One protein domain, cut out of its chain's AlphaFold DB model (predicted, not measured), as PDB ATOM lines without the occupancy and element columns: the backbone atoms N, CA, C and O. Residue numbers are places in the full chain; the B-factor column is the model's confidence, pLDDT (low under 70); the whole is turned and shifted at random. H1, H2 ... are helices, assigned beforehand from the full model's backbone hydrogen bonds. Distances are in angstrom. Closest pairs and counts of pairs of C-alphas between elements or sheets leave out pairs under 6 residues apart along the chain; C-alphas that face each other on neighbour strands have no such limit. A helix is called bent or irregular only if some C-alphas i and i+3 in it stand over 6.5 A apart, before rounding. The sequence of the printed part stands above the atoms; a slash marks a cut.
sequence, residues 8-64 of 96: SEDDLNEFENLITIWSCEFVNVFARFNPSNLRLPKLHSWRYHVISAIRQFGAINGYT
ATOM      1  N   SER A   8     -18.972   2.393  -8.515       90.31
ATOM      2  CA  SER A   8     -19.544   3.665  -8.070       90.31
ATOM      3  C   SER A   8     -19.908   3.644  -6.582       90.31
ATOM      4  O   SER A   8     -20.019   2.588  -5.959       90.31
ATOM      5  N   GLU A   9     -20.159   4.824  -6.012       92.38
ATOM      6  CA  GLU A   9     -20.687   4.941  -4.647       92.38
ATOM      7  C   GLU A   9     -22.076   4.288  -4.509       92.38
ATOM      8  O   GLU A   9     -22.387   3.695  -3.479       92.38
ATOM      9  N   ASP A  10     -22.889   4.316  -5.569       94.06
ATOM     10  CA  ASP A  10     -24.175   3.610  -5.604       94.06
ATOM     11  C   ASP A  10     -23.995   2.089  -5.518       94.06
ATOM     12  O   ASP A  10     -24.757   1.424  -4.817       94.06
ATOM     13  N   ASP A  11     -22.956   1.541  -6.166       93.12
ATOM     14  CA  ASP A  11     -22.620   0.118  -6.051       93.12
ATOM     15  C   ASP A  11     -22.249  -0.232  -4.588       93.12
ATOM     16  O   ASP A  11     -22.609  -1.306  -4.099       93.12
ATOM     17  N   LEU A  12     -21.580   0.674  -3.857       93.12
ATOM     18  CA  LEU A  12     -21.254   0.490  -2.433       93.12
ATOM     19  C   LEU A  12     -22.483   0.577  -1.523       93.12
ATOM     20  O   LEU A  12     -22.610  -0.236  -0.608       93.12
ATOM     21  N   ASN A  13     -23.388   1.522  -1.775       95.00
ATOM     22  CA  ASN A  13     -24.634   1.654  -1.016       95.00
ATOM     23  C   ASN A  13     -25.533   0.425  -1.207       95.00
ATOM     24  O   ASN A  13     -26.091  -0.103  -0.244       95.00
ATOM     25  N   GLU A  14     -25.633  -0.078  -2.438       96.06
ATOM     26  CA  GLU A  14     -26.360  -1.316  -2.707       96.06
ATOM     27  C   GLU A  14     -25.694  -2.508  -2.015       96.06
ATOM     28  O   GLU A  14     -26.360  -3.328  -1.380       96.06
ATOM     29  N   PHE A  15     -24.363  -2.580  -2.051       94.50
ATOM     30  CA  PHE A  15     -23.636  -3.628  -1.350       94.50
ATOM     31  C   PHE A  15     -23.859  -3.584   0.173       94.50
ATOM     32  O   PHE A  15     -24.038  -4.634   0.792       94.50
ATOM     33  N   GLU A  16     -23.929  -2.399   0.779       95.81
ATOM     34  CA  GLU A  16     -24.255  -2.216   2.200       95.81
ATOM     35  C   GLU A  16     -25.644  -2.769   2.557       95.81
ATOM     36  O   GLU A  16     -25.806  -3.495   3.550       95.81
ATOM     37  N   ASN A  17     -26.641  -2.492   1.712       96.88
ATOM     38  CA  ASN A  17     -27.997  -3.020   1.866       96.88
ATOM     39  C   ASN A  17     -28.007  -4.549   1.770       96.88
ATOM     40  O   ASN A  17     -28.575  -5.227   2.632       96.88
ATOM     41  N   LEU A  18     -27.322  -5.107   0.770       97.50
ATOM     42  CA  LEU A  18     -27.221  -6.552   0.573       97.50
ATOM     43  C   LEU A  18     -26.523  -7.244   1.749       97.50
ATOM     44  O   LEU A  18     -27.003  -8.275   2.219       97.50
ATOM     45  N   ILE A  19     -25.437  -6.673   2.281       96.62
ATOM     46  CA  ILE A  19     -24.753  -7.181   3.480       96.62
ATOM     47  C   ILE A  19     -25.695  -7.171   4.689       96.62
ATOM     48  O   ILE A  19     -25.719  -8.124   5.478       96.62
ATOM     49  N   THR A  20     -26.480  -6.109   4.845       96.25
ATOM     50  CA  THR A  20     -27.440  -5.957   5.941       96.25
ATOM     51  C   THR A  20     -28.537  -7.017   5.872       96.25
ATOM     52  O   THR A  20     -28.783  -7.701   6.871       96.25
ATOM     53  N   ILE A  21     -29.144  -7.206   4.699       97.38
ATOM     54  CA  ILE A  21     -30.171  -8.229   4.459       97.38
ATOM     55  C   ILE A  21     -29.579  -9.620   4.684       97.38
ATOM     56  O   ILE A  21     -30.090 -10.388   5.499       97.38
ATOM     57  N   TRP A  22     -28.449  -9.923   4.039       97.19
ATOM     58  CA  TRP A  22     -27.783 -11.217   4.153       97.19
ATOM     59  C   TRP A  22     -27.429 -11.566   5.600       97.19
ATOM     60  O   TRP A  22     -27.663 -12.687   6.041       97.19
ATOM     61  N   SER A  23     -26.890 -10.615   6.368       95.25
ATOM     62  CA  SER A  23     -26.506 -10.871   7.759       95.25
ATOM     63  C   SER A  23     -27.713 -11.058   8.680       95.25
ATOM     64  O   SER A  23     -27.631 -11.874   9.596       95.25
ATOM     65  N   CYS A  24     -28.838 -10.375   8.428       94.12
ATOM     66  CA  CYS A  24     -30.102 -10.652   9.120       94.12
ATOM     67  C   CYS A  24     -30.574 -12.087   8.841       94.12
ATOM     68  O   CYS A  24     -30.801 -12.850   9.778       94.12
ATOM     69  N   GLU A  25     -30.653 -12.477   7.566       95.94
ATOM     70  CA  GLU A  25     -31.088 -13.818   7.152       95.94
ATOM     71  C   GLU A  25     -30.167 -14.916   7.694       95.94
ATOM     72  O   GLU A  25     -30.627 -15.925   8.231       95.94
ATOM     73  N   PHE A  26     -28.852 -14.697   7.644       94.50
ATOM     74  CA  PHE A  26     -27.867 -15.611   8.212       94.50
ATOM     75  C   PHE A  26     -28.107 -15.839   9.709       94.50
ATOM     76  O   PHE A  26     -28.127 -16.982  10.171       94.50
ATOM     77  N   VAL A  27     -28.330 -14.770  10.480       93.75
ATOM     78  CA  VAL A  27     -28.633 -14.903  11.910       93.75
ATOM     79  C   VAL A  27     -29.957 -15.637  12.115       93.75
ATOM     80  O   VAL A  27     -29.998 -16.570  12.914       93.75
ATOM     81  N   ASN A  28     -31.003 -15.295  11.361       93.31
ATOM     82  CA  ASN A  28     -32.322 -15.923  11.471       93.31
ATOM     83  C   ASN A  28     -32.269 -17.443  11.246       93.31
ATOM     84  O   ASN A  28     -32.852 -18.205  12.019       93.31
ATOM     85  N   VAL A  29     -31.537 -17.906  10.228       94.31
ATOM     86  CA  VAL A  29     -31.436 -19.338   9.902       94.31
ATOM     87  C   VAL A  29     -30.594 -20.099  10.926       94.31
ATOM     88  O   VAL A  29     -30.936 -21.226  11.309       94.31
ATOM     89  N   PHE A  30     -29.481 -19.511  11.370       93.06
ATOM     90  CA  PHE A  30     -28.469 -20.238  12.134       93.06
ATOM     91  C   PHE A  30     -28.506 -19.994  13.648       93.06
ATOM     92  O   PHE A  30     -27.851 -20.741  14.378       93.06
ATOM     93  N   ALA A  31     -29.270 -19.018  14.153       90.44
ATOM     94  CA  ALA A  31     -29.319 -18.694  15.584       90.44
ATOM     95  C   ALA A  31     -29.678 -19.912  16.446       90.44
ATOM     96  O   ALA A  31     -29.054 -20.138  17.479       90.44
ATOM     97  N   ARG A  32     -30.594 -20.769  15.976       91.06
ATOM     98  CA  ARG A  32     -30.983 -22.007  16.677       91.06
ATOM     99  C   ARG A  32     -29.837 -22.999  16.901       91.06
ATOM    100  O   ARG A  32     -29.931 -23.840  17.786       91.06
ATOM    101  N   PHE A  33     -28.777 -22.930  16.096       90.50
ATOM    102  CA  PHE A  33     -27.625 -23.828  16.184       90.50
ATOM    103  C   PHE A  33     -26.472 -23.244  17.003       90.50
ATOM    104  O   PHE A  33     -25.489 -23.941  17.245       90.50
ATOM    105  N   ASN A  34     -26.554 -21.976  17.418       86.38
ATOM    106  CA  ASN A  34     -25.491 -21.317  18.161       86.38
ATOM    107  C   ASN A  34     -26.045 -20.640  19.427       86.38
ATOM    108  O   ASN A  34     -26.710 -19.609  19.317       86.38
ATOM    109  N   PRO A  35     -25.691 -21.127  20.632       82.88
ATOM    110  CA  PRO A  35     -26.191 -20.574  21.893       82.88
ATOM    111  C   PRO A  35     -25.784 -19.111  22.138       82.88
ATOM    112  O   PRO A  35     -26.358 -18.445  22.990       82.88
ATOM    113  N   SER A  36     -24.810 -18.582  21.388       84.06
ATOM    114  CA  SER A  36     -24.368 -17.183  21.472       84.06
ATOM    115  C   SER A  36     -25.144 -16.231  20.548       84.06
ATOM    116  O   SER A  36     -24.711 -15.093  20.360       84.06
ATOM    117  N   ASN A  37     -26.234 -16.682  19.911       81.56
ATOM    118  CA  ASN A  37     -27.006 -15.911  18.921       81.56
ATOM    119  C   ASN A  37     -26.139 -15.330  17.791       81.56
ATOM    120  O   ASN A  37     -26.390 -14.231  17.304       81.56
ATOM    121  N   LEU A  38     -25.073 -16.046  17.409       88.50
ATOM    122  CA  LEU A  38     -24.149 -15.643  16.342       88.50
ATOM    123  C   LEU A  38     -23.530 -14.248  16.532       88.50
ATOM    124  O   LEU A  38     -23.216 -13.564  15.558       88.50
ATOM    125  N   ARG A  39     -23.262 -13.848  17.783       87.19
ATOM    126  CA  ARG A  39     -22.454 -12.662  18.122       87.19
ATOM    127  C   ARG A  39     -20.971 -12.870  17.788       87.19
ATOM    128  O   ARG A  39     -20.110 -12.887  18.661       87.19
ATOM    129  N   LEU A  40     -20.673 -13.084  16.511       91.75
ATOM    130  CA  LEU A  40     -19.327 -13.316  16.004       91.75
ATOM    131  C   LEU A  40     -18.684 -11.966  15.658       91.75
ATOM    132  O   LEU A  40     -19.234 -11.248  14.821       91.75
ATOM    133  N   PRO A  41     -17.497 -11.633  16.202       93.88
ATOM    134  CA  PRO A  41     -16.793 -10.396  15.850       93.88
ATOM    135  C   PRO A  41     -16.586 -10.231  14.339       93.88
ATOM    136  O   PRO A  41     -16.714  -9.134  13.807       93.88
ATOM    137  N   LYS A  42     -16.353 -11.340  13.623       92.19
ATOM    138  CA  LYS A  42     -16.236 -11.347  12.157       92.19
ATOM    139  C   LYS A  42     -17.538 -10.960  11.454       92.19
ATOM    140  O   LYS A  42     -17.490 -10.215  10.486       92.19
ATOM    141  N   LEU A  43     -18.688 -11.430  11.946       93.81
ATOM    142  CA  LEU A  43     -19.993 -11.077  11.382       93.81
ATOM    143  C   LEU A  43     -20.331  -9.607  11.657       93.81
ATOM    144  O   LEU A  43     -20.833  -8.921  10.774       93.81
ATOM    145  N   HIS A  44     -19.998  -9.112  12.852       93.75
ATOM    146  CA  HIS A  44     -20.131  -7.694  13.189       93.75
ATOM    147  C   HIS A  44     -19.263  -6.820  12.273       93.75
ATOM    148  O   HIS A  44     -19.771  -5.897  11.645       93.75
ATOM    149  N   SER A  45     -17.981  -7.162  12.121       94.00
ATOM    150  CA  SER A  45     -17.080  -6.450  11.212       94.00
ATOM    151  C   SER A  45     -17.563  -6.499   9.765       94.00
ATOM    152  O   SER A  45     -17.481  -5.488   9.073       94.00
ATOM    153  N   TRP A  46     -18.080  -7.646   9.316       94.50
ATOM    154  CA  TRP A  46     -18.645  -7.796   7.978       94.50
ATOM    155  C   TRP A  46     -19.832  -6.855   7.758       94.50
ATOM    156  O   TRP A  46     -19.867  -6.131   6.771       94.50
ATOM    157  N   ARG A  47     -20.767  -6.825   8.715       95.06
ATOM    158  CA  ARG A  47     -21.993  -6.029   8.628       95.06
ATOM    159  C   ARG A  47     -21.758  -4.524   8.713       95.06
ATOM    160  O   ARG A  47     -22.414  -3.788   7.993       95.06
ATOM    161  N   TYR A  48     -20.874  -4.076   9.604       94.88
ATOM    162  CA  TYR A  48     -20.790  -2.658   9.975       94.88
ATOM    163  C   TYR A  48     -19.524  -1.942   9.503       94.88
ATOM    164  O   TYR A  48     -19.496  -0.715   9.508       94.88
ATOM    165  N   HIS A  49     -18.465  -2.667   9.131       93.94
ATOM    166  CA  HIS A  49     -17.154  -2.051   8.886       93.94
ATOM    167  C   HIS A  49     -16.574  -2.317   7.497       93.94
ATOM    168  O   HIS A  49     -15.595  -1.675   7.122       93.94
ATOM    169  N   VAL A  50     -17.157  -3.223   6.708       93.81
ATOM    170  CA  VAL A  50     -16.638  -3.545   5.369       93.81
ATOM    171  C   VAL A  50     -16.704  -2.349   4.435       93.81
ATOM    172  O   VAL A  50     -15.707  -2.034   3.796       93.81
ATOM    173  N   ILE A  51     -17.830  -1.639   4.389       94.38
ATOM    174  CA  ILE A  51     -17.987  -0.503   3.475       94.38
ATOM    175  C   ILE A  51     -17.047   0.641   3.865       94.38
ATOM    176  O   ILE A  51     -16.353   1.186   3.010       94.38
ATOM    177  N   SER A  52     -16.937   0.960   5.161       93.69
ATOM    178  CA  SER A  52     -15.961   1.949   5.635       93.69
ATOM    179  C   SER A  52     -14.522   1.543   5.315       93.69
ATOM    180  O   SER A  52     -13.727   2.389   4.916       93.69
ATOM    181  N   ALA A  53     -14.191   0.254   5.440       93.12
ATOM    182  CA  ALA A  53     -12.866  -0.248   5.098       93.12
ATOM    183  C   ALA A  53     -12.594  -0.145   3.591       93.12
ATOM    184  O   ALA A  53     -11.496   0.252   3.214       93.12
ATOM    185  N   ILE A  54     -13.588  -0.415   2.738       92.44
ATOM    186  CA  ILE A  54     -13.453  -0.250   1.285       92.44
ATOM    187  C   ILE A  54     -13.220   1.218   0.921       92.44
ATOM    188  O   ILE A  54     -12.315   1.518   0.147       92.44
ATOM    189  N   ARG A  55     -13.979   2.143   1.516       91.56
ATOM    190  CA  ARG A  55     -13.804   3.587   1.288       91.56
ATOM    191  C   ARG A  55     -12.416   4.078   1.716       91.56
ATOM    192  O   ARG A  55     -11.844   4.939   1.060       91.56
ATOM    193  N   GLN A  56     -11.875   3.542   2.811       92.94
ATOM    194  CA  GLN A  56     -10.601   3.996   3.373       92.94
ATOM    195  C   GLN A  56      -9.373   3.340   2.727       92.94
ATOM    196  O   GLN A  56      -8.352   3.999   2.542       92.94
ATOM    197  N   PHE A  57      -9.449   2.044   2.424       90.56
ATOM    198  CA  PHE A  57      -8.297   1.226   2.030       90.56
ATOM    199  C   PHE A  57      -8.420   0.633   0.620       90.56
ATOM    200  O   PHE A  57      -7.489  -0.019   0.149       90.56
ATOM    201  N   GLY A  58      -9.542   0.857  -0.067       89.75
ATOM    202  CA  GLY A  58      -9.835   0.265  -1.367       89.75
ATOM    203  C   GLY A  58     -10.320  -1.182  -1.263       89.75
ATOM    204  O   GLY A  58     -10.860  -1.621  -0.249       89.75
ATOM    205  N   ALA A  59     -10.159  -1.949  -2.341       87.06
ATOM    206  CA  ALA A  59     -10.670  -3.315  -2.415       87.06
ATOM    207  C   ALA A  59     -10.162  -4.200  -1.258       87.06
ATOM    208  O   ALA A  59      -8.971  -4.207  -0.949       87.06
ATOM    209  N   ILE A  60     -11.054  -5.023  -0.691       85.81
ATOM    210  CA  ILE A  60     -10.767  -5.895   0.465       85.81
ATOM    211  C   ILE A  60      -9.530  -6.774   0.238       85.81
ATOM    212  O   ILE A  60      -8.728  -6.987   1.145       85.81
ATOM    213  N   ASN A  61      -9.346  -7.237  -1.001       81.56
ATOM    214  CA  ASN A  61      -8.218  -8.070  -1.416       81.56
ATOM    215  C   ASN A  61      -6.852  -7.404  -1.185       81.56
ATOM    216  O   ASN A  61      -5.854  -8.108  -1.073       81.56
ATOM    217  N   GLY A  62      -6.795  -6.071  -1.105       79.88
ATOM    218  CA  GLY A  62      -5.562  -5.324  -0.869       79.88
ATOM    219  C   GLY A  62      -5.000  -5.466   0.548       79.88
ATOM    220  O   GLY A  62      -3.823  -5.189   0.754       79.88
ATOM    221  N   TYR A  63      -5.803  -5.915   1.517       80.88
ATOM    222  CA  TYR A  63      -5.390  -6.035   2.921       80.88
ATOM    223  C   TYR A  63      -5.698  -7.407   3.543       80.88
ATOM    224  O   TYR A  63      -5.701  -7.554   4.767       80.88
ATOM    225  N   THR A  64      -5.940  -8.437   2.729       88.94
ATOM    226  CA  THR A  64      -6.059  -9.811   3.242       88.94
ATOM    227  C   THR A  64      -4.688 -10.376   3.622       88.94
ATOM    228  O   THR A  64      -3.640  -9.967   3.120       88.94
TER     229      THR A  64
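What this domain is: This is residues 8 to 64 of the 96 residues of an uncharacterized protein of Rhizophagus irregularis (strain DAOM 197198w) (UniProt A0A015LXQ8). A long helical hairpin: the long helix H1 runs one way and the shorter H2 folds back beside the first part of it, while the far part of H1 and the link make one end of the length. After the end of H2 the chain turns back, and the small helix H3 sits beside the last part of H2, at the corner, on the side away from H1. The printed part has 57 residues with three named helices, in the order H1, H2, H3, no named strand, and the class is all helix. It is loose, with a radius of gyration of the C-alphas of 12.9 A, and elongated, spanning 37 by 22 by 14 A.

Where its parts are: H1, residues 9 to 33, is the longest helix, 36.2 A from C-alpha 9 at (-20.687, 4.941, -4.647) to C-alpha 33 at (-27.625, -23.828, 16.184). It has a kink of 30 degrees near residue 27 and is irregular, with C-alphas 29 and 32 lying 7.3 A apart. H2, residues 41 to 57, measures 20.0 A from first to last C-alpha. It has a kink of 63 degrees near residue 51 and is irregular, with C-alphas 48 and 51 lying 7.4 A apart. H3, residues 60 to 63, measures 5.9 A and ends with C-alpha 63 at (-5.390, -6.035, 2.921).

How they stand to each other: H1 and H2 form a helical hairpin and run opposite ways at a shallow tilt of 10 degrees. H1 touches H2 with residues 12 to 23 alone, and their closest C-alphas, those of Ile 19 and Arg 47, are 6.0 A apart. H2, with residues 53 to 57 alone, only just touches H3, with 3 pairs of C-alphas within 8 A, and only at the corner; the closest C-alphas, those of Ile 54 and Ile 60, are 6.3 A apart. H1 and H3 are apart. O i to N i+4 pairs are within hydrogen-bond range in 19 of 21 cases in H1 and 10 of 13 in H2, while H3 is too short for such a pair.

The domain as a whole: The two C-alphas farthest apart, those of Ser 8 and Pro 35, are 39.1 A apart. The link from H1 to H2 is short, with 7 residues, and the link from H2 to H3 is tight, with 2. The printed part has no cut. Its mean pLDDT is 91.9, and no printed residue is under 70.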